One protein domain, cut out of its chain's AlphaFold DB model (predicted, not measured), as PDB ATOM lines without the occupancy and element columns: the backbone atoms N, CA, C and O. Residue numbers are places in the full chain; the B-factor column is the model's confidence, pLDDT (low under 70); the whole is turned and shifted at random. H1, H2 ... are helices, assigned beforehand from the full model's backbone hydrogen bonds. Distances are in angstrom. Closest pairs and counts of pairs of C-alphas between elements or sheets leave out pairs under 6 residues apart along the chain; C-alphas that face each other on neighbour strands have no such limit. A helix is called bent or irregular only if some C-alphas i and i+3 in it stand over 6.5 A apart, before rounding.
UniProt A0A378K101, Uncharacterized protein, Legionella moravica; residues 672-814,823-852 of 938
ATOM      1  N   GLU A 672      45.310  44.669  63.699       76.94
ATOM      2  CA  GLU A 672      45.779  43.835  62.579       76.94
ATOM      3  C   GLU A 672      44.963  44.069  61.295       76.94
ATOM      4  O   GLU A 672      45.484  43.973  60.184       76.94
ATOM      5  N   SER A 673      43.689  44.456  61.429       85.44
ATOM      6  CA  SER A 673      42.831  44.813  60.297       85.44
ATOM      7  C   SER A 673      43.113  46.218  59.751       85.44
ATOM      8  O   SER A 673      42.538  46.583  58.727       85.44
ATOM      9  N   ASN A 674      43.972  47.034  60.374       87.56
ATOM     10  CA  ASN A 674      44.238  48.402  59.911       87.56
ATOM     11  C   ASN A 674      44.927  48.443  58.540       87.56
ATOM     12  O   ASN A 674      44.565  49.284  57.717       87.56
ATOM     13  N   GLU A 675      45.860  47.530  58.246       89.38
ATOM     14  CA  GLU A 675      46.492  47.463  56.918       89.38
ATOM     15  C   GLU A 675      45.480  47.042  55.840       89.38
ATOM     16  O   GLU A 675      45.437  47.632  54.760       89.38
ATOM     17  N   PHE A 676      44.609  46.079  56.155       91.81
ATOM     18  CA  PHE A 676      43.513  45.660  55.280       91.81
ATOM     19  C   PHE A 676      42.529  46.810  55.016       91.81
ATOM     20  O   PHE A 676      42.280  47.153  53.860       91.81
ATOM     21  N   LYS A 677      42.043  47.478  56.074       92.69
ATOM     22  CA  LYS A 677      41.172  48.662  55.975       92.69
ATOM     23  C   LYS A 677      41.794  49.761  55.119       92.69
ATOM     24  O   LYS A 677      41.113  50.320  54.262       92.69
ATOM     25  N   LYS A 678      43.088  50.030  55.318       92.25
ATOM     26  CA  LYS A 678      43.846  51.005  54.536       92.25
ATOM     27  C   LYS A 678      43.881  50.627  53.051       92.25
ATOM     28  O   LYS A 678      43.484  51.452  52.238       92.25
ATOM     29  N   LYS A 679      44.268  49.394  52.695       92.62
ATOM     30  CA  LYS A 679      44.323  48.937  51.292       92.62
ATOM     31  C   LYS A 679      42.962  49.021  50.599       92.62
ATOM     32  O   LYS A 679      42.872  49.579  49.511       92.62
ATOM     33  N   ILE A 680      41.899  48.538  51.251       94.25
ATOM     34  CA  ILE A 680      40.525  48.629  50.733       94.25
ATOM     35  C   ILE A 680      40.127  50.088  50.488       94.25
ATOM     36  O   ILE A 680      39.594  50.407  49.425       94.25
ATOM     37  N   TRP A 681      40.422  50.984  51.434       94.69
ATOM     38  CA  TRP A 681      40.139  52.408  51.275       94.69
ATOM     39  C   TRP A 681      40.977  53.059  50.170       94.69
ATOM     40  O   TRP A 681      40.422  53.807  49.377       94.69
ATOM     41  N   GLU A 682      42.270  52.754  50.049       93.81
ATOM     42  CA  GLU A 682      43.147  53.294  48.999       93.81
ATOM     43  C   GLU A 682      42.713  52.840  47.594       93.81
ATOM     44  O   GLU A 682      42.609  53.671  46.687       93.81
ATOM     45  N   SER A 683      42.357  51.560  47.415       93.50
ATOM     46  CA  SER A 683      41.773  51.060  46.162       93.50
ATOM     47  C   SER A 683      40.472  51.788  45.812       93.50
ATOM     48  O   SER A 683      40.304  52.249  44.686       93.50
ATOM     49  N   VAL A 684      39.568  51.954  46.780       93.75
ATOM     50  CA  VAL A 684      38.272  52.633  46.603       93.75
ATOM     51  C   VAL A 684      38.433  54.141  46.342       93.75
ATOM     52  O   VAL A 684      37.751  54.709  45.483       93.75
ATOM     53  N   LEU A 685      39.375  54.795  47.022       92.25
ATOM     54  CA  LEU A 685      39.654  56.225  46.894       92.25
ATOM     55  C   LEU A 685      40.284  56.588  45.539       92.25
ATOM     56  O   LEU A 685      40.135  57.723  45.091       92.25
ATOM     57  N   SER A 686      40.904  55.636  44.829       92.88
ATOM     58  CA  SER A 686      41.432  55.856  43.468       92.88
ATOM     59  C   SER A 686      40.367  56.335  42.460       92.88
ATOM     60  O   SER A 686      40.673  57.095  41.533       92.88
ATOM     61  N   LEU A 687      39.096  55.972  42.688       91.62
ATOM     62  CA  LEU A 687      37.950  56.393  41.872       91.62
ATOM     63  C   LEU A 687      37.651  57.899  41.970       91.62
ATOM     64  O   LEU A 687      37.044  58.448  41.051       91.62
ATOM     65  N   SER A 688      38.107  58.578  43.031       89.38
ATOM     66  CA  SER A 688      37.815  59.995  43.304       89.38
ATOM     67  C   SER A 688      38.118  60.902  42.112       89.38
ATOM     68  O   SER A 688      37.277  61.716  41.745       89.38
ATOM     69  N   SER A 689      39.255  60.678  41.442       85.44
ATOM     70  CA  SER A 689      39.674  61.387  40.222       85.44
ATOM     71  C   SER A 689      38.610  61.430  39.116       85.44
ATOM     72  O   SER A 689      38.501  62.438  38.421       85.44
ATOM     73  N   SER A 690      37.805  60.372  38.975       86.44
ATOM     74  CA  SER A 690      36.746  60.287  37.962       86.44
ATOM     75  C   SER A 690      35.341  60.500  38.524       86.44
ATOM     76  O   SER A 690      34.465  60.957  37.799       86.44
ATOM     77  N   PHE A 691      35.135  60.337  39.833       87.69
ATOM     78  CA  PHE A 691      33.947  60.882  40.501       87.69
ATOM     79  C   PHE A 691      33.903  62.419  40.461       87.69
ATOM     80  O   PHE A 691      32.814  62.981  40.426       87.69
ATOM     81  N   SER A 692      35.054  63.105  40.407       82.25
ATOM     82  CA  SER A 692      35.120  64.559  40.186       82.25
ATOM     83  C   SER A 692      34.854  65.000  38.741       82.25
ATOM     84  O   SER A 692      34.627  66.187  38.522       82.25
ATOM     85  N   GLN A 693      34.868  64.083  37.767       81.88
ATOM     86  CA  GLN A 693      34.476  64.379  36.380       81.88
ATOM     87  C   GLN A 693      32.939  64.406  36.246       81.88
ATOM     88  O   GLN A 693      32.383  65.250  35.548       81.88
ATOM     89  N   ILE A 694      32.240  63.548  37.000       80.50
ATOM     90  CA  ILE A 694      30.774  63.437  36.996       80.50
ATOM     91  C   ILE A 694      30.132  64.499  37.909       80.50
ATOM     92  O   ILE A 694      30.158  64.401  39.138       80.50
ATOM     93  N   LYS A 695      29.475  65.501  37.312       73.19
ATOM     94  CA  LYS A 695      28.809  66.600  38.031       73.19
ATOM     95  C   LYS A 695      27.439  66.168  38.559       73.19
ATOM     96  O   LYS A 695      26.405  66.397  37.932       73.19
ATOM     97  N   VAL A 696      27.410  65.566  39.744       68.06
ATOM     98  CA  VAL A 696      26.149  65.274  40.450       68.06
ATOM     99  C   VAL A 696      25.516  66.580  40.948       68.06
ATOM    100  O   VAL A 696      26.114  67.316  41.735       68.06
ATOM    101  N   LYS A 697      24.288  66.876  40.511       63.47
ATOM    102  CA  LYS A 697      23.521  68.054  40.941       63.47
ATOM    103  C   LYS A 697      23.002  67.802  42.355       63.47
ATOM    104  O   LYS A 697      22.054  67.042  42.539       63.47
ATOM    105  N   GLN A 698      23.605  68.438  43.362       51.03
ATOM    106  CA  GLN A 698      23.170  68.295  44.757       51.03
ATOM    107  C   GLN A 698      21.744  68.846  44.961       51.03
ATOM    108  O   GLN A 698      21.547  70.035  45.203       51.03
ATOM    109  N   ARG A 699      20.749  67.956  44.905       47.72
ATOM    110  CA  ARG A 699      19.457  68.109  45.588       47.72
ATOM    111  C   ARG A 699      19.501  67.315  46.894       47.72
ATOM    112  O   ARG A 699      20.225  66.329  47.004       47.72
ATOM    113  N   GLU A 700      18.721  67.734  47.888       40.69
ATOM    114  CA  GLU A 700      18.659  67.052  49.195       40.69
ATOM    115  C   GLU A 700      17.888  65.711  49.132       40.69
ATOM    116  O   GLU A 700      17.995  64.881  50.036       40.69
ATOM    117  N   SER A 701      17.163  65.468  48.033       41.47
ATOM    118  CA  SER A 701      16.467  64.219  47.712       41.47
ATOM    119  C   SER A 701      17.424  63.031  47.579       41.47
ATOM    120  O   SER A 701      18.445  63.103  46.899       41.47
ATOM    121  N   MET A 702      17.073  61.897  48.192       41.47
ATOM    122  CA  MET A 702      17.966  60.732  48.288       41.47
ATOM    123  C   MET A 702      18.046  59.869  47.013       41.47
ATOM    124  O   MET A 702      18.929  59.018  46.925       41.47
ATOM    125  N   LEU A 703      17.152  60.093  46.045       43.66
ATOM    126  CA  LEU A 703      17.134  59.434  44.737       43.66
ATOM    127  C   LEU A 703      17.815  60.318  43.686       43.66
ATOM    128  O   LEU A 703      17.487  61.496  43.543       43.66
ATOM    129  N   LEU A 704      18.759  59.728  42.951       50.19
ATOM    130  CA  LEU A 704      19.504  60.369  41.869       50.19
ATOM    131  C   LEU A 704      18.979  59.832  40.533       50.19
ATOM    132  O   LEU A 704      19.300  58.705  40.147       50.19
ATOM    133  N   THR A 705      18.130  60.632  39.887       51.16
ATOM    134  CA  THR A 705      17.522  60.373  38.570       51.16
ATOM    135  C   THR A 705      18.515  60.655  37.431       51.16
ATOM    136  O   THR A 705      19.571  61.248  37.684       51.16
ATOM    137  N   PRO A 706      18.202  60.293  36.169       51.28
ATOM    138  CA  PRO A 706      19.032  60.647  35.015       51.28
ATOM    139  C   PRO A 706      19.299  62.153  34.890       51.28
ATOM    140  O   PRO A 706      20.420  62.547  34.580       51.28
ATOM    141  N   GLU A 707      18.333  63.024  35.217       51.91
ATOM    142  CA  GLU A 707      18.565  64.477  35.176       51.91
ATOM    143  C   GLU A 707      19.410  64.984  36.359       51.91
ATOM    144  O   GLU A 707      19.826  66.147  36.367       51.91
ATOM    145  N   GLY A 708      19.667  64.140  37.363       56.31
ATOM    146  CA  GLY A 708      20.407  64.450  38.587       56.31
ATOM    147  C   GLY A 708      21.929  64.529  38.428       56.31
ATOM    148  O   GLY A 708      22.610  64.906  39.381       56.31
ATOM    149  N   PHE A 709      22.479  64.225  37.252       65.56
ATOM    150  CA  PHE A 709      23.905  64.382  36.958       65.56
ATOM    151  C   PHE A 709      24.158  64.984  35.565       65.56
ATOM    152  O   PHE A 709      23.222  65.272  34.816       65.56
ATOM    153  N   ASP A 710      25.424  65.276  35.284       69.31
ATOM    154  CA  ASP A 710      25.955  65.782  34.016       69.31
ATOM    155  C   ASP A 710      27.385  65.228  33.858       69.31
ATOM    156  O   ASP A 710      28.212  65.395  34.758       69.31
ATOM    157  N   ALA A 711      27.645  64.488  32.778       75.69
ATOM    158  CA  ALA A 711      28.902  63.782  32.505       75.69
ATOM    159  C   ALA A 711      29.011  63.436  31.014       75.69
ATOM    160  O   ALA A 711      27.994  63.156  30.377       75.69
ATOM    161  N   GLU A 712      30.227  63.394  30.468       78.50
ATOM    162  CA  GLU A 712      30.436  62.908  29.102       78.50
ATOM    163  C   GLU A 712      30.455  61.364  29.073       78.50
ATOM    164  O   GLU A 712      30.868  60.737  30.054       78.50
ATOM    165  N   PRO A 713      30.060  60.703  27.964       79.50
ATOM    166  CA  PRO A 713      30.090  59.238  27.872       79.50
ATOM    167  C   PRO A 713      31.464  58.632  28.200       79.50
ATOM    168  O   PRO A 713      31.540  57.630  28.910       79.50
ATOM    169  N   MET A 714      32.553  59.294  27.789       81.94
ATOM    170  CA  MET A 714      33.923  58.866  28.102       81.94
ATOM    171  C   MET A 714      34.257  58.939  29.602       81.94
ATOM    172  O   MET A 714      35.053  58.130  30.083       81.94
ATOM    173  N   ASP A 715      33.655  59.859  30.369       81.50
ATOM    174  CA  ASP A 715      33.814  59.897  31.831       81.50
ATOM    175  C   ASP A 715      33.146  58.673  32.471       81.50
ATOM    176  O   ASP A 715      33.712  58.051  33.372       81.50
ATOM    177  N   VAL A 716      31.960  58.297  31.979       82.25
ATOM    178  CA  VAL A 716      31.200  57.133  32.462       82.25
ATOM    179  C   VAL A 716      31.936  55.828  32.135       82.25
ATOM    180  O   VAL A 716      32.123  55.006  33.032       82.25
ATOM    181  N   GLU A 717      32.438  55.666  30.909       84.38
ATOM    182  CA  GLU A 717      33.284  54.528  30.510       84.38
ATOM    183  C   GLU A 717      34.587  54.463  31.333       84.38
ATOM    184  O   GLU A 717      34.995  53.392  31.795       84.38
ATOM    185  N   THR A 718      35.215  55.614  31.605       86.75
ATOM    186  CA  THR A 718      36.411  55.705  32.463       86.75
ATOM    187  C   THR A 718      36.105  55.281  33.903       86.75
ATOM    188  O   THR A 718      36.886  54.542  34.510       86.75
ATOM    189  N   VAL A 719      34.960  55.702  34.457       89.25
ATOM    190  CA  VAL A 719      34.492  55.267  35.783       89.25
ATOM    191  C   VAL A 719      34.207  53.766  35.798       89.25
ATOM    192  O   VAL A 719      34.650  53.099  36.728       89.25
ATOM    193  N   GLN A 720      33.544  53.214  34.777       89.44
ATOM    194  CA  GLN A 720      33.268  51.775  34.656       89.44
ATOM    195  C   GLN A 720      34.556  50.943  34.615       89.44
ATOM    196  O   GLN A 720      34.703  50.000  35.394       89.44
ATOM    197  N   SER A 721      35.511  51.325  33.763       88.50
ATOM    198  CA  SER A 721      36.798  50.637  33.612       88.50
ATOM    199  C   SER A 721      37.603  50.630  34.920       88.50
ATOM    200  O   SER A 721      38.008  49.568  35.408       88.50
ATOM    201  N   LYS A 722      37.751  51.797  35.567       90.81
ATOM    202  CA  LYS A 722      38.404  51.899  36.883       90.81
ATOM    203  C   LYS A 722      37.646  51.112  37.957       90.81
ATOM    204  O   LYS A 722      38.272  50.427  38.761       90.81
ATOM    205  N   PHE A 723      36.315  51.168  37.967       93.00
ATOM    206  CA  PHE A 723      35.485  50.455  38.937       93.00
ATOM    207  C   PHE A 723      35.620  48.930  38.811       93.00
ATOM    208  O   PHE A 723      35.774  48.268  39.832       93.00
ATOM    209  N   ALA A 724      35.662  48.369  37.598       90.00
ATOM    210  CA  ALA A 724      35.901  46.936  37.386       90.00
ATOM    211  C   ALA A 724      37.275  46.477  37.924       90.00
ATOM    212  O   ALA A 724      37.388  45.410  38.541       90.00
ATOM    213  N   SER A 725      38.308  47.311  37.757       90.69
ATOM    214  CA  SER A 725      39.637  47.075  38.337       90.69
ATOM    215  C   SER A 725      39.610  47.132  39.871       90.69
ATOM    216  O   SER A 725      40.090  46.209  40.532       90.69
ATOM    217  N   VAL A 726      38.976  48.159  40.450       93.94
ATOM    218  CA  VAL A 726      38.842  48.326  41.907       93.94
ATOM    219  C   VAL A 726      38.035  47.193  42.539       93.94
ATOM    220  O   VAL A 726      38.457  46.664  43.561       93.94
ATOM    221  N   VAL A 727      36.925  46.773  41.923       92.50
ATOM    222  CA  VAL A 727      36.108  45.632  42.370       92.50
ATOM    223  C   VAL A 727      36.933  44.346  42.415       92.50
ATOM    224  O   VAL A 727      36.896  43.642  43.422       92.50
ATOM    225  N   SER A 728      37.714  44.062  41.370       89.94
ATOM    226  CA  SER A 728      38.607  42.896  41.341       89.94
ATOM    227  C   SER A 728      39.662  42.962  42.457       89.94
ATOM    228  O   SER A 728      39.883  41.976  43.158       89.94
ATOM    229  N   ALA A 729      40.261  44.136  42.687       91.00
ATOM    230  CA  ALA A 729      41.271  44.333  43.728       91.00
ATOM    231  C   ALA A 729      40.715  44.164  45.155       91.00
ATOM    232  O   ALA A 729      41.325  43.474  45.969       91.00
ATOM    233  N   ILE A 730      39.550  44.748  45.466       93.75
ATOM    234  CA  ILE A 730      38.947  44.673  46.812       93.75
ATOM    235  C   ILE A 730      38.282  43.326  47.119       93.75
ATOM    236  O   ILE A 730      37.963  43.067  48.278       93.75
ATOM    237  N   LEU A 731      38.056  42.479  46.108       93.31
ATOM    238  CA  LEU A 731      37.474  41.142  46.270       93.31
ATOM    239  C   LEU A 731      38.492  39.999  46.230       93.31
ATOM    240  O   LEU A 731      38.119  38.886  46.591       93.31
ATOM    241  N   SER A 732      39.741  40.245  45.822       91.12
ATOM    242  CA  SER A 732      40.817  39.242  45.817       91.12
ATOM    243  C   SER A 732      41.106  38.737  47.242       91.12
ATOM    244  O   SER A 732      41.555  39.522  48.087       91.12
ATOM    245  N   PRO A 733      40.917  37.433  47.536       89.12
ATOM    246  CA  PRO A 733      41.238  36.871  48.845       89.12
ATOM    247  C   PRO A 733      42.689  37.072  49.299       89.12
ATOM    248  O   PRO A 733      42.927  37.145  50.505       89.12
ATOM    249  N   LYS A 734      43.650  37.259  48.378       87.06
ATOM    250  CA  LYS A 734      45.039  37.646  48.712       87.06
ATOM    251  C   LYS A 734      45.148  38.963  49.495       87.06
ATOM    252  O   LYS A 734      46.154  39.179  50.166       87.06
ATOM    253  N   MET A 735      44.149  39.849  49.420       85.25
ATOM    254  CA  MET A 735      44.091  41.076  50.227       85.25
ATOM    255  C   MET A 735      43.491  40.862  51.621       85.25
ATOM    256  O   MET A 735      43.653  41.724  52.484       85.25
ATOM    257  N   PHE A 736      42.815  39.738  51.870       90.19
ATOM    258  CA  PHE A 736      42.162  39.469  53.148       90.19
ATOM    259  C   PHE A 736      43.159  38.889  54.168       90.19
ATOM    260  O   PHE A 736      43.913  37.976  53.823       90.19
ATOM    261  N   PRO A 737      43.133  39.337  55.438       90.69
ATOM    262  CA  PRO A 737      43.806  38.664  56.549       90.69
ATOM    263  C   PRO A 737      43.516  37.156  56.596       90.69
ATOM    264  O   PRO A 737      42.396  36.720  56.324       90.69
ATOM    265  N   SER A 738      44.505  36.358  56.999       88.31
ATOM    266  CA  SER A 738      44.448  34.884  56.992       88.31
ATOM    267  C   SER A 738      43.241  34.303  57.744       88.31
ATOM    268  O   SER A 738      42.628  33.339  57.286       88.31
ATOM    269  N   LEU A 739      42.846  34.914  58.861       86.88
ATOM    270  CA  LEU A 739      41.655  34.522  59.615       86.88
ATOM    271  C   LEU A 739      40.349  34.840  58.862       86.88
ATOM    272  O   LEU A 739      39.416  34.041  58.893       86.88
ATOM    273  N   ILE A 740      40.290  35.948  58.117       90.44
ATOM    274  CA  ILE A 740      39.139  36.269  57.257       90.44
ATOM    275  C   ILE A 740      39.042  35.255  56.112       90.44
ATOM    276  O   ILE A 740      37.953  34.742  55.865       90.44
ATOM    277  N   GLN A 741      40.165  34.876  55.485       90.81
ATOM    278  CA  GLN A 741      40.189  33.794  54.490       90.81
ATOM    279  C   GLN A 741      39.611  32.490  55.073       90.81
ATOM    280  O   GLN A 741      38.666  31.938  54.513       90.81
ATOM    281  N   LYS A 742      40.085  32.048  56.249       89.81
ATOM    282  CA  LYS A 742      39.586  30.833  56.928       89.81
ATOM    283  C   LYS A 742      38.094  30.912  57.280       89.81
ATOM    284  O   LYS A 742      37.380  29.922  57.115       89.81
ATOM    285  N   VAL A 743      37.598  32.070  57.731       90.69
ATOM    286  CA  VAL A 743      36.161  32.289  57.989       90.69
ATOM    287  C   VAL A 743      35.349  32.208  56.692       90.69
ATOM    288  O   VAL A 743      34.268  31.616  56.694       90.69
ATOM    289  N   LEU A 744      35.860  32.715  55.566       91.62
ATOM    290  CA  LEU A 744      35.196  32.594  54.264       91.62
ATOM    291  C   LEU A 744      35.201  31.149  53.745       91.62
ATOM    292  O   LEU A 744      34.164  30.691  53.269       91.62
ATOM    293  N   SER A 745      36.289  30.393  53.928       90.06
ATOM    294  CA  SER A 745      36.327  28.954  53.629       90.06
ATOM    295  C   SER A 745      35.291  28.179  54.454       90.06
ATOM    296  O   SER A 745      34.493  27.437  53.887       90.06
ATOM    297  N   LEU A 746      35.224  28.396  55.778       89.62
ATOM    298  CA  LEU A 746      34.178  27.813  56.638       89.62
ATOM    299  C   LEU A 746      32.766  28.190  56.171       89.62
ATOM    300  O   LEU A 746      31.875  27.342  56.161       89.62
ATOM    301  N   SER A 747      32.572  29.443  55.754       91.12
ATOM    302  CA  SER A 747      31.291  29.930  55.232       91.12
ATOM    303  C   SER A 747      30.905  29.223  53.927       91.12
ATOM    304  O   SER A 747      29.748  28.849  53.754       91.12
ATOM    305  N   TYR A 748      31.863  28.973  53.030       88.00
ATOM    306  CA  TYR A 748      31.631  28.216  51.798       88.00
ATOM    307  C   TYR A 748      31.322  26.735  52.067       88.00
ATOM    308  O   TYR A 748      30.386  26.193  51.482       88.00
ATOM    309  N   PHE A 749      32.029  26.090  53.003       84.19
ATOM    310  CA  PHE A 749      31.719  24.713  53.410       84.19
ATOM    311  C   PHE A 749      30.337  24.584  54.071       84.19
ATOM    312  O   PHE A 749      29.674  23.562  53.899       84.19
ATOM    313  N   ASP A 750      29.866  25.609  54.788       85.62
ATOM    314  CA  ASP A 750      28.497  25.640  55.309       85.62
ATOM    315  C   ASP A 750      27.449  25.794  54.190       85.62
ATOM    316  O   ASP A 750      26.425  25.116  54.224       85.62
ATOM    317  N   LEU A 751      27.719  26.594  53.149       84.62
ATOM    318  CA  LEU A 751      26.857  26.682  51.961       84.62
ATOM    319  C   LEU A 751      26.801  25.359  51.177       84.62
ATOM    320  O   LEU A 751      25.708  24.901  50.848       84.62
ATOM    321  N   LEU A 752      27.948  24.705  50.951       79.50
ATOM    322  CA  LEU A 752      28.039  23.371  50.326       79.50
ATOM    323  C   LEU A 752      27.292  22.273  51.104       79.50
ATOM    324  O   LEU A 752      26.952  21.241  50.538       79.50
ATOM    325  N   ARG A 753      27.060  22.474  52.406       76.88
ATOM    326  CA  ARG A 753      26.314  21.560  53.286       76.88
ATOM    327  C   ARG A 753      24.801  21.821  53.277       76.88
ATOM    328  O   ARG A 753      24.042  20.955  53.706       76.88
ATOM    329  N   ARG A 754      24.369  23.021  52.874       75.44
ATOM    330  CA  ARG A 754      22.971  23.488  52.931       75.44
ATOM    331  C   ARG A 754      22.216  23.303  51.627       75.44
ATOM    332  O   ARG A 754      21.031  22.993  51.657       75.44
ATOM    333  N   GLU A 755      22.872  23.565  50.503       67.75
ATOM    334  CA  GLU A 755      22.233  23.498  49.191       67.75
ATOM    335  C   GLU A 755      22.320  22.078  48.623       67.75
ATOM    336  O   GLU A 755      23.336  21.398  48.765       67.75
ATOM    337  N   GLU A 756      21.240  21.622  47.986       52.56
ATOM    338  CA  GLU A 756      21.238  20.357  47.249       52.56
ATOM    339  C   GLU A 756      22.287  20.381  46.121       52.56
ATOM    340  O   GLU A 756      22.597  21.463  45.605       52.56
ATOM    341  N   PRO A 757      22.808  19.214  45.686       52.34
ATOM    342  CA  PRO A 757      23.792  19.097  44.606       52.34
ATOM    343  C   PRO A 757      23.173  19.359  43.218       52.34
ATOM    344  O   PRO A 757      23.218  18.529  42.314       52.34
ATOM    345  N   SER A 758      22.591  20.544  43.049       47.56
ATOM    346  CA  SER A 758      22.310  21.144  41.752       47.56
ATOM    347  C   SER A 758      23.610  21.705  41.165       47.56
ATOM    348  O   SER A 758      24.425  22.296  41.876       47.56
ATOM    349  N   ASN A 759      23.805  21.539  39.854       48.84
ATOM    350  CA  ASN A 759      25.052  21.879  39.148       48.84
ATOM    351  C   ASN A 759      25.270  23.397  38.945       48.84
ATOM    352  O   ASN A 759      25.858  23.811  37.950       48.84
ATOM    353  N   ALA A 760      24.769  24.237  39.852       58.31
ATOM    354  CA  ALA A 760      24.926  25.684  39.810       58.31
ATOM    355  C   ALA A 760      25.815  26.152  40.972       58.31
ATOM    356  O   ALA A 760      25.420  26.084  42.138       58.31
ATOM    357  N   ASP A 761      27.010  26.659  40.664       66.38
ATOM    358  CA  ASP A 761      27.874  27.332  41.646       66.38
ATOM    359  C   ASP A 761      27.449  28.791  41.892       66.38
ATOM    360  O   ASP A 761      27.680  29.333  42.975       66.38
ATOM    361  N   GLU A 762      26.757  29.420  40.929       72.56
ATOM    362  CA  GLU A 762      26.321  30.824  40.992       72.56
ATOM    363  C   GLU A 762      25.523  31.179  42.271       72.56
ATOM    364  O   GLU A 762      25.829  32.206  42.885       72.56
ATOM    365  N   PRO A 763      24.544  30.380  42.760       76.81
ATOM    366  CA  PRO A 763      23.808  30.703  43.985       76.81
ATOM    367  C   PRO A 763      24.703  30.724  45.232       76.81
ATOM    368  O   PRO A 763      24.596  31.655  46.041       76.81
ATOM    369  N   ARG A 764      25.626  29.758  45.348       79.69
ATOM    370  CA  ARG A 764      26.591  29.644  46.453       79.69
ATOM    371  C   ARG A 764      27.596  30.793  46.423       79.69
ATOM    372  O   ARG A 764      27.764  31.487  47.427       79.69
ATOM    373  N   LEU A 765      28.192  31.061  45.260       81.75
ATOM    374  CA  LEU A 765      29.121  32.176  45.052       81.75
ATOM    375  C   LEU A 765      28.465  33.528  45.348       81.75
ATOM    376  O   LEU A 765      29.037  34.352  46.058       81.75
ATOM    377  N   ARG A 766      27.223  33.736  44.900       85.38
ATOM    378  CA  ARG A 766      26.436  34.946  45.176       85.38
ATOM    379  C   ARG A 766      26.139  35.134  46.668       85.38
ATOM    380  O   ARG A 766      26.188  36.269  47.144       85.38
ATOM    381  N   LYS A 767      25.868  34.060  47.425       86.69
ATOM    382  CA  LYS A 767      25.718  34.118  48.896       86.69
ATOM    383  C   LYS A 767      27.042  34.446  49.596       86.69
ATOM    384  O   LYS A 767      27.058  35.326  50.457       86.69
ATOM    385  N   LEU A 768      28.146  33.806  49.203       88.94
ATOM    386  CA  LEU A 768      29.483  34.088  49.743       88.94
ATOM    387  C   LEU A 768      29.909  35.542  49.463       88.94
ATOM    388  O   LEU A 768      30.352  36.248  50.368       88.94
ATOM    389  N   LEU A 769      29.683  36.027  48.241       89.56
ATOM    390  CA  LEU A 769      29.940  37.411  47.844       89.56
ATOM    391  C   LEU A 769      29.064  38.407  48.619       89.56
ATOM    392  O   LEU A 769      29.552  39.455  49.036       89.56
ATOM    393  N   ALA A 770      27.795  38.075  48.889       89.62
ATOM    394  CA  ALA A 770      26.936  38.901  49.739       89.62
ATOM    395  C   ALA A 770      27.508  39.059  51.160       89.62
ATOM    396  O   ALA A 770      27.481  40.169  51.692       89.62
ATOM    397  N   LEU A 771      28.059  37.989  51.750       91.12
ATOM    398  CA  LEU A 771      28.757  38.024  53.044       91.12
ATOM    399  C   LEU A 771      30.016  38.908  52.984       91.12
ATOM    400  O   LEU A 771      30.153  39.804  53.819       91.12
ATOM    401  N   ILE A 772      30.892  38.699  51.992       92.75
ATOM    402  CA  ILE A 772      32.122  39.491  51.794       92.75
ATOM    403  C   ILE A 772      31.789  40.988  51.744       92.75
ATOM    404  O   ILE A 772      32.333  41.792  52.506       92.75
ATOM    405  N   LEU A 773      30.832  41.363  50.897       93.44
ATOM    406  CA  LEU A 773      30.476  42.759  50.672       93.44
ATOM    407  C   LEU A 773      29.768  43.399  51.869       93.44
ATOM    408  O   LEU A 773      30.156  44.490  52.286       93.44
ATOM    409  N   LEU A 774      28.782  42.718  52.462       91.25
ATOM    410  CA  LEU A 774      27.974  43.264  53.558       91.25
ATOM    411  C   LEU A 774      28.753  43.377  54.877       91.25
ATOM    412  O   LEU A 774      28.460  44.261  55.684       91.25
ATOM    413  N   ARG A 775      29.697  42.461  55.136       90.50
ATOM    414  CA  ARG A 775      30.355  42.332  56.448       90.50
ATOM    415  C   ARG A 775      31.826  42.703  56.477       90.50
ATOM    416  O   ARG A 775      32.287  43.048  57.559       90.50
ATOM    417  N   PHE A 776      32.526  42.683  55.344       91.88
ATOM    418  CA  PHE A 776      33.951  43.016  55.287       91.88
ATOM    419  C   PHE A 776      34.225  44.281  54.471       91.88
ATOM    420  O   PHE A 776      34.855  45.188  54.996       91.88
ATOM    421  N   ILE A 777      33.715  44.402  53.240       94.38
ATOM    422  CA  ILE A 777      34.077  45.525  52.353       94.38
ATOM    423  C   ILE A 777      33.303  46.812  52.674       94.38
ATOM    424  O   ILE A 777      33.905  47.828  53.022       94.38
ATOM    425  N   ASN A 778      31.969  46.788  52.592       93.69
ATOM    426  CA  ASN A 778      31.162  48.000  52.746       93.69
ATOM    427  C   ASN A 778      31.330  48.704  54.109       93.69
ATOM    428  O   ASN A 778      31.405  49.934  54.104       93.69
ATOM    429  N   PRO A 779      31.446  48.012  55.266       92.06
ATOM    430  CA  PRO A 779      31.674  48.674  56.553       92.06
ATOM    431  C   PRO A 779      32.918  49.573  56.585       92.06
ATOM    432  O   PRO A 779      32.864  50.652  57.170       92.06
ATOM    433  N   ILE A 780      34.000  49.175  55.907       93.25
ATOM    434  CA  ILE A 780      35.260  49.935  55.834       93.25
ATOM    435  C   ILE A 780      35.052  51.229  55.041       93.25
ATOM    436  O   ILE A 780      35.469  52.303  55.475       93.25
ATOM    437  N   ILE A 781      34.355  51.138  53.904       93.25
ATOM    438  CA  ILE A 781      34.006  52.297  53.073       93.25
ATOM    439  C   ILE A 781      33.119  53.263  53.876       93.25
ATOM    440  O   ILE A 781      33.397  54.460  53.910       93.25
ATOM    441  N   TYR A 782      32.103  52.752  54.583       91.19
ATOM    442  CA  TYR A 782      31.232  53.563  55.443       91.19
ATOM    443  C   TYR A 782      31.983  54.254  56.591       91.19
ATOM    444  O   TYR A 782      31.660  55.396  56.914       91.19
ATOM    445  N   GLU A 783      32.953  53.590  57.223       90.12
ATOM    446  CA  GLU A 783      33.767  54.157  58.306       90.12
ATOM    447  C   GLU A 783      34.654  55.301  57.790       90.12
ATOM    448  O   GLU A 783      34.574  56.426  58.284       90.12
ATOM    449  N   GLN A 784      35.451  55.046  56.749       90.62
ATOM    450  CA  GLN A 784      36.425  56.015  56.241       90.62
ATOM    451  C   GLN A 784      35.762  57.196  55.516       90.62
ATOM    452  O   GLN A 784      36.165  58.347  55.694       90.62
ATOM    453  N   ALA A 785      34.680  56.964  54.766       89.12
ATOM    454  CA  ALA A 785      33.988  58.031  54.047       89.12
ATOM    455  C   ALA A 785      33.268  59.037  54.968       89.12
ATOM    456  O   ALA A 785      33.025  60.176  54.564       89.12
ATOM    457  N   GLN A 786      32.985  58.686  56.231       88.06
ATOM    458  CA  GLN A 786      32.504  59.655  57.227       88.06
ATOM    459  C   GLN A 786      33.549  60.733  57.562       88.06
ATOM    460  O   GLN A 786      33.164  61.837  57.957       88.06
ATOM    461  N   LEU A 787      34.842  60.461  57.352       88.44
ATOM    462  CA  LEU A 787      35.950  61.376  57.652       88.44
ATOM    463  C   LEU A 787      36.214  62.409  56.539       88.44
ATOM    464  O   LEU A 787      36.872  63.417  56.785       88.44
ATOM    465  N   LEU A 788      35.682  62.197  55.328       85.69
ATOM    466  CA  LEU A 788      35.825  63.123  54.198       85.69
ATOM    467  C   LEU A 788      35.193  64.499  54.485       85.69
ATOM    468  O   LEU A 788      34.150  64.598  55.134       85.69
ATOM    469  N   THR A 789      35.780  65.576  53.966       83.38
ATOM    470  CA  THR A 789      35.254  66.949  54.116       83.38
ATOM    471  C   THR A 789      34.326  67.372  52.974       83.38
ATOM    472  O   THR A 789      33.365  68.100  53.211       83.38
ATOM    473  N   ASP A 790      34.580  66.896  51.755       83.62
ATOM    474  CA  ASP A 790      33.782  67.164  50.553       83.62
ATOM    475  C   ASP A 790      32.419  66.436  50.609       83.62
ATOM    476  O   ASP A 790      32.352  65.217  50.799       83.62
ATOM    477  N   SER A 791      31.322  67.185  50.435       80.06
ATOM    478  CA  SER A 791      29.947  66.669  50.473       80.06
ATOM    479  C   SER A 791      29.562  65.830  49.245       80.06
ATOM    480  O   SER A 791      28.782  64.884  49.384       80.06
ATOM    481  N   THR A 792      30.128  66.114  48.070       81.19
ATOM    482  CA  THR A 792      29.939  65.331  46.839       81.19
ATOM    483  C   THR A 792      30.693  64.011  46.933       81.19
ATOM    484  O   THR A 792      30.108  62.956  46.695       81.19
ATOM    485  N   MET A 793      31.955  64.028  47.377       84.75
ATOM    486  CA  MET A 793      32.705  62.784  47.613       84.75
ATOM    487  C   MET A 793      32.062  61.948  48.727       84.75
ATOM    488  O   MET A 793      31.940  60.732  48.588       84.75
ATOM    489  N   LYS A 794      31.536  62.580  49.787       85.44
ATOM    490  CA  LYS A 794      30.694  61.887  50.775       85.44
ATOM    491  C   LYS A 794      29.462  61.238  50.152       85.44
ATOM    492  O   LYS A 794      29.139  60.118  50.531       85.44
ATOM    493  N   MET A 795      28.786  61.879  49.200       83.25
ATOM    494  CA  MET A 795      27.641  61.276  48.507       83.25
ATOM    495  C   MET A 795      28.048  60.029  47.706       83.25
ATOM    496  O   MET A 795      27.402  58.985  47.838       83.25
ATOM    497  N   TRP A 796      29.147  60.105  46.948       86.75
ATOM    498  CA  TRP A 796      29.705  58.962  46.220       86.75
ATOM    499  C   TRP A 796      30.045  57.798  47.150       86.75
ATOM    500  O   TRP A 796      29.525  56.697  46.967       86.75
ATOM    501  N   TYR A 797      30.858  58.038  48.179       89.94
ATOM    502  CA  TYR A 797      31.389  56.970  49.024       89.94
ATOM    503  C   TYR A 797      30.428  56.473  50.124       89.94
ATOM    504  O   TYR A 797      30.579  55.335  50.557       89.94
ATOM    505  N   LEU A 798      29.420  57.250  50.550       85.56
ATOM    506  CA  LEU A 798      28.433  56.823  51.566       85.56
ATOM    507  C   LEU A 798      27.075  56.376  51.005       85.56
ATOM    508  O   LEU A 798      26.283  55.830  51.768       85.56
ATOM    509  N   LYS A 799      26.751  56.628  49.729       81.88
ATOM    510  CA  LYS A 799      25.444  56.242  49.154       81.88
ATOM    511  C   LYS A 799      25.568  55.448  47.860       81.88
ATOM    512  O   LYS A 799      25.005  54.361  47.758       81.88
ATOM    513  N   ILE A 800      26.296  55.984  46.883       85.38
ATOM    514  CA  ILE A 800      26.297  55.443  45.517       85.38
ATOM    515  C   ILE A 800      27.178  54.187  45.443       85.38
ATOM    516  O   ILE A 800      26.713  53.115  45.060       85.38
ATOM    517  N   LEU A 801      28.444  54.295  45.854       89.69
ATOM    518  CA  LEU A 801      29.433  53.239  45.657       89.69
ATOM    519  C   LEU A 801      29.188  51.970  46.500       89.69
ATOM    520  O   LEU A 801      29.267  50.889  45.919       89.69
ATOM    521  N   PRO A 802      28.843  52.025  47.808       90.19
ATOM    522  CA  PRO A 802      28.566  50.808  48.578       90.19
ATOM    523  C   PRO A 802      27.390  50.005  48.007       90.19
ATOM    524  O   PRO A 802      27.401  48.772  48.026       90.19
ATOM    525  N   THR A 803      26.392  50.702  47.455       86.06
ATOM    526  CA  THR A 803      25.204  50.103  46.831       86.06
ATOM    527  C   THR A 803      25.531  49.522  45.454       86.06
ATOM    528  O   THR A 803      25.156  48.384  45.171       86.06
ATOM    529  N   ALA A 804      26.316  50.238  44.637       88.38
ATOM    530  CA  ALA A 804      26.864  49.721  43.382       88.38
ATOM    531  C   ALA A 804      27.669  48.432  43.613       88.38
ATOM    532  O   ALA A 804      27.379  47.407  42.998       88.38
ATOM    533  N   ILE A 805      28.605  48.439  44.566       90.75
ATOM    534  CA  ILE A 805      29.383  47.258  44.958       90.75
ATOM    535  C   ILE A 805      28.447  46.130  45.419       90.75
ATOM    536  O   ILE A 805      28.504  45.031  44.873       90.75
ATOM    537  N   GLN A 806      27.525  46.387  46.355       90.12
ATOM    538  CA  GLN A 806      26.595  45.363  46.860       90.12
ATOM    539  C   GLN A 806      25.715  44.750  45.754       90.12
ATOM    540  O   GLN A 806      25.323  43.586  45.859       90.12
ATOM    541  N   SER A 807      25.435  45.485  44.671       87.94
ATOM    542  CA  SER A 807      24.648  44.979  43.539       87.94
ATOM    543  C   SER A 807      25.306  43.796  42.807       87.94
ATOM    544  O   SER A 807      24.585  43.012  42.185       87.94
ATOM    545  N   LEU A 808      26.620  43.571  42.959       87.12
ATOM    546  CA  LEU A 808      27.315  42.369  42.471       87.12
ATOM    547  C   LEU A 808      26.715  41.071  43.040       87.12
ATOM    548  O   LEU A 808      26.649  40.067  42.338       87.12
ATOM    549  N   SER A 809      26.206  41.091  44.280       86.88
ATOM    550  CA  SER A 809      25.559  39.929  44.907       86.88
ATOM    551  C   SER A 809      24.041  39.841  44.659       86.88
ATOM    552  O   SER A 809      23.350  39.054  45.308       86.88
ATOM    553  N   SER A 810      23.484  40.657  43.755       82.50
ATOM    554  CA  SER A 810      22.083  40.536  43.308       82.50
ATOM    555  C   SER A 810      21.924  39.405  42.277       82.50
ATOM    556  O   SER A 810      22.892  39.108  41.576       82.50
ATOM    557  N   PRO A 811      20.752  38.754  42.140       75.19
ATOM    558  CA  PRO A 811      20.509  37.841  41.018       75.19
ATOM    559  C   PRO A 811      20.625  38.564  39.666       75.19
ATOM    560  O   PRO A 811      20.331  39.761  39.566       75.19
ATOM    561  N   LEU A 812      21.017  37.824  38.629       69.38
ATOM    562  CA  LEU A 812      20.853  38.255  37.241       69.38
ATOM    563  C   LEU A 812      19.370  38.135  36.855       69.38
ATOM    564  O   LEU A 812      18.752  37.084  37.018       69.38
ATOM    565  N   SER A 813      18.776  39.229  36.381       55.28
ATOM    566  CA  SER A 813      17.383  39.269  35.935       55.28
ATOM    567  C   SER A 813      17.292  38.805  34.481       55.28
ATOM    568  O   SER A 813      17.680  39.538  33.578       55.28
ATOM    569  N   ILE A 814      16.777  37.593  34.260       41.84
ATOM    570  CA  ILE A 814      16.677  36.971  32.922       41.84
ATOM    571  C   ILE A 814      15.620  37.659  32.034       41.84
ATOM    572  O   ILE A 814      15.690  37.580  30.810       41.84
ATOM    573  N   GLN A 823      15.794  54.116  36.109       54.97
ATOM    574  CA  GLN A 823      17.139  53.636  36.422       54.97
ATOM    575  C   GLN A 823      17.839  54.575  37.411       54.97
ATOM    576  O   GLN A 823      18.001  55.771  37.164       54.97
ATOM    577  N   SER A 824      18.275  54.023  38.544       65.06
ATOM    578  CA  SER A 824      19.021  54.787  39.541       65.06
ATOM    579  C   SER A 824      20.438  55.098  39.042       65.06
ATOM    580  O   SER A 824      20.995  54.349  38.235       65.06
ATOM    581  N   LEU A 825      21.066  56.174  39.532       67.75
ATOM    582  CA  LEU A 825      22.421  56.566  39.108       67.75
ATOM    583  C   LEU A 825      23.452  55.425  39.179       67.75
ATOM    584  O   LEU A 825      24.303  55.300  38.299       67.75
ATOM    585  N   GLN A 826      23.357  54.569  40.201       73.94
ATOM    586  CA  GLN A 826      24.264  53.433  40.353       73.94
ATOM    587  C   GLN A 826      24.040  52.354  39.276       73.94
ATOM    588  O   GLN A 826      24.981  51.664  38.900       73.94
ATOM    589  N   ASP A 827      22.816  52.223  38.759       73.12
ATOM    590  CA  ASP A 827      22.454  51.258  37.727       73.12
ATOM    591  C   ASP A 827      22.811  51.778  36.332       73.12
ATOM    592  O   ASP A 827      23.270  50.999  35.506       73.12
ATOM    593  N   MET A 828      22.673  53.081  36.071       72.81
ATOM    594  CA  MET A 828      23.138  53.674  34.809       72.81
ATOM    595  C   MET A 828      24.663  53.607  34.681       72.81
ATOM    596  O   MET A 828      25.180  53.198  33.645       72.81
ATOM    597  N   ILE A 829      25.392  53.979  35.740       79.06
ATOM    598  CA  ILE A 829      26.857  54.023  35.695       79.06
ATOM    599  C   ILE A 829      27.459  52.628  35.869       79.06
ATOM    600  O   ILE A 829      28.336  52.263  35.094       79.06
ATOM    601  N   PHE A 830      27.024  51.835  36.855       86.62
ATOM    602  CA  PHE A 830      27.737  50.609  37.231       86.62
ATOM    603  C   PHE A 830      27.070  49.301  36.792       86.62
ATOM    604  O   PHE A 830      27.779  48.298  36.780       86.62
ATOM    605  N   ALA A 831      25.792  49.247  36.382       83.25
ATOM    606  CA  ALA A 831      25.198  47.971  35.942       83.25
ATOM    607  C   ALA A 831      25.945  47.291  34.773       83.25
ATOM    608  O   ALA A 831      26.059  46.065  34.826       83.25
ATOM    609  N   PRO A 832      26.536  48.011  33.792       85.06
ATOM    610  CA  PRO A 832      27.397  47.399  32.771       85.06
ATOM    611  C   PRO A 832      28.604  46.627  33.329       85.06
ATOM    612  O   PRO A 832      29.150  45.778  32.637       85.06
ATOM    613  N   VAL A 833      28.997  46.871  34.587       84.62
ATOM    614  CA  VAL A 833      30.012  46.088  35.314       84.62
ATOM    615  C   VAL A 833      29.367  45.126  36.319       84.62
ATOM    616  O   VAL A 833      29.762  43.967  36.418       84.62
ATOM    617  N   THR A 834      28.366  45.569  37.087       86.19
ATOM    618  CA  THR A 834      27.820  44.802  38.222       86.19
ATOM    619  C   THR A 834      26.753  43.779  37.843       86.19
ATOM    620  O   THR A 834      26.395  42.934  38.674       86.19
ATOM    621  N   LYS A 835      26.244  43.824  36.607       83.06
ATOM    622  CA  LYS A 835      25.311  42.849  36.019       83.06
ATOM    623  C   LYS A 835      25.947  42.009  34.902       83.06
ATOM    624  O   LYS A 835      25.286  41.105  34.404       83.06
ATOM    625  N   ASP A 836      27.206  42.253  34.537       84.62
ATOM    626  CA  ASP A 836      27.924  41.419  33.569       84.62
ATOM    627  C   ASP A 836      28.218  40.026  34.165       84.62
ATOM    628  O   ASP A 836      28.795  39.897  35.250       84.62
ATOM    629  N   HIS A 837      27.801  38.973  33.454       82.50
ATOM    630  CA  HIS A 837      27.999  37.580  33.869       82.50
ATOM    631  C   HIS A 837      29.482  37.201  33.939       82.50
ATOM    632  O   HIS A 837      29.912  36.607  34.923       82.50
ATOM    633  N   ARG A 838      30.274  37.563  32.925       84.75
ATOM    634  CA  ARG A 838      31.693  37.199  32.800       84.75
ATOM    635  C   ARG A 838      32.526  37.849  33.897       84.75
ATOM    636  O   ARG A 838      33.421  37.208  34.439       84.75
ATOM    637  N   ILE A 839      32.225  39.098  34.256       84.88
ATOM    638  CA  ILE A 839      32.894  39.802  35.359       84.88
ATOM    639  C   ILE A 839      32.575  39.113  36.693       84.88
ATOM    640  O   ILE A 839      33.488  38.805  37.457       84.88
ATOM    641  N   ARG A 840      31.301  38.790  36.953       85.25
ATOM    642  CA  ARG A 840      30.875  38.048  38.158       85.25
ATOM    643  C   ARG A 840      31.491  36.653  38.249       85.25
ATOM    644  O   ARG A 840      31.927  36.250  39.321       85.25
ATOM    645  N   GLU A 841      31.534  35.939  37.133       83.56
ATOM    646  CA  GLU A 841      32.117  34.605  36.995       83.56
ATOM    647  C   GLU A 841      33.633  34.636  37.226       83.56
ATOM    648  O   GLU A 841      34.143  33.855  38.025       83.56
ATOM    649  N   THR A 842      34.339  35.612  36.645       87.06
ATOM    650  CA  THR A 842      35.778  35.843  36.870       87.06
ATOM    651  C   THR A 842      36.073  36.151  38.341       87.06
ATOM    652  O   THR A 842      37.002  35.588  38.916       87.06
ATOM    653  N   ILE A 843      35.255  36.995  38.981       87.62
ATOM    654  CA  ILE A 843      35.342  37.285  40.422       87.62
ATOM    655  C   ILE A 843      35.072  36.021  41.254       87.62
ATOM    656  O   ILE A 843      35.779  35.769  42.226       87.62
ATOM    657  N   GLY A 844      34.076  35.215  40.879       85.06
ATOM    658  CA  GLY A 844      33.742  33.961  41.556       85.06
ATOM    659  C   GLY A 844      34.880  32.942  41.498       85.06
ATOM    660  O   GLY A 844      35.286  32.429  42.538       85.06
ATOM    661  N   GLN A 845      35.445  32.719  40.309       85.44
ATOM    662  CA  GLN A 845      36.601  31.844  40.094       85.44
ATOM    663  C   GLN A 845      37.840  32.345  40.852       85.44
ATOM    664  O   GLN A 845      38.482  31.576  41.562       85.44
ATOM    665  N   MET A 846      38.130  33.653  40.806       89.94
ATOM    666  CA  MET A 846      39.196  34.264  41.611       89.94
ATOM    667  C   MET A 846      39.009  33.980  43.110       89.94
ATOM    668  O   MET A 846      39.972  33.619  43.786       89.94
ATOM    669  N   ILE A 847      37.785  34.108  43.635       88.44
ATOM    670  CA  ILE A 847      37.492  33.835  45.048       88.44
ATOM    671  C   ILE A 847      37.690  32.350  45.388       88.44
ATOM    672  O   ILE A 847      38.277  32.056  46.429       88.44
ATOM    673  N   LEU A 848      37.244  31.419  44.536       84.69
ATOM    674  CA  LEU A 848      37.415  29.982  44.775       84.69
ATOM    675  C   LEU A 848      38.887  29.559  44.742       84.69
ATOM    676  O   LEU A 848      39.364  28.940  45.696       84.69
ATOM    677  N   THR A 849      39.617  29.943  43.695       84.94
ATOM    678  CA  THR A 849      41.010  29.534  43.493       84.94
ATOM    679  C   THR A 849      41.955  30.189  44.503       84.94
ATOM    680  O   THR A 849      42.830  29.509  45.043       84.94
ATOM    681  N   GLU A 850      41.769  31.469  44.851       86.62
ATOM    682  CA  GLU A 850      42.603  32.127  45.875       86.62
ATOM    683  C   GLU A 850      42.280  31.683  47.313       86.62
ATOM    684  O   GLU A 850      43.150  31.783  48.174       86.62
ATOM    685  N   LEU A 851      41.080  31.145  47.579       84.00
ATOM    686  CA  LEU A 851      40.760  30.428  48.829       84.00
ATOM    687  C   LEU A 851      41.038  28.909  48.747       84.00
ATOM    688  O   LEU A 851      40.778  28.189  49.713       84.00
ATOM    689  N   CYS A 852      41.556  28.421  47.612       80.00
ATOM    690  CA  CYS A 852      41.867  27.015  47.316       80.00
ATOM    691  C   CYS A 852      40.693  26.032  47.527       80.00
ATOM    692  O   CYS A 852      40.874  24.914  48.012       80.00
TER     693      CYS A 852
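What this domain is: This is residues 672 to 814 and 823 to 852 of the 938 residues of an uncharacterized protein of Legionella moravica (UniProt A0A378K101). Two bent helices, H5 and H6, lie side by side and run opposite ways, and H4 folds back along H5a; H3 and H8 cross one face of this pair as a loose second layer. H7 packs on H3 and H6b, H1 crosses H5b, and tiny H2 packs on H3. The 173 printed residues include eight named helices, H1 to H8 along the chain, and no named strand: all helix. The whole is compact, radius of gyration of the C-alphas 16.7 A, spanning 48 by 42 by 26 A.

How they stand to each other: Start at H5, residues 762 to 785, one helix by its hydrogen bonds but bent: C-alphas 775 and 778 are 6.8 A apart, between arms H5a, to 775, and H5b, from 778. H6, residues 791 to 809, likewise assigned as one, is bent between H6a, to 798, and H6b, from 801, C-alphas 7.0 A apart. H5a touches H6b at a shallow tilt of 27 degrees, opposite ways, closest at C-alphas 766 and 809, 5.1 A. H5b and H6a form a hairpin, closest at C-alphas 785 and 797, 5.8 A. The hub, H3, residues 713 to 731, touches irregular H7, residues 825 to 834, C-alphas 829 and 832 being 7.3 A apart, with residues 716 to 724 alone, closest at C-alphas 720 and 830, 6.2 A. Every O i to N i+4 pair is within hydrogen-bond range in H3, H5a, H5b and H6a; H6b has 3 of 5, H7 4 of 6.

Where its parts are: Find H1, residues 673 to 685, from (42.831, 44.813, 60.297), 17.9 A long; H2, 688 to 691; H4, 738 to 754, 24.6 A; H8, 837 to 850, ending at (42.603, 32.127, 45.875).

The domain as a whole: Residues 815 to 822 are cut out, a 17.0 A gap between C-alphas 814 and 823. The H2 to H3 link, 692 to 712, is long. The pLDDT is under 70 at 696 to 710, 755 to 761, 812 to 814 and 823 to 825.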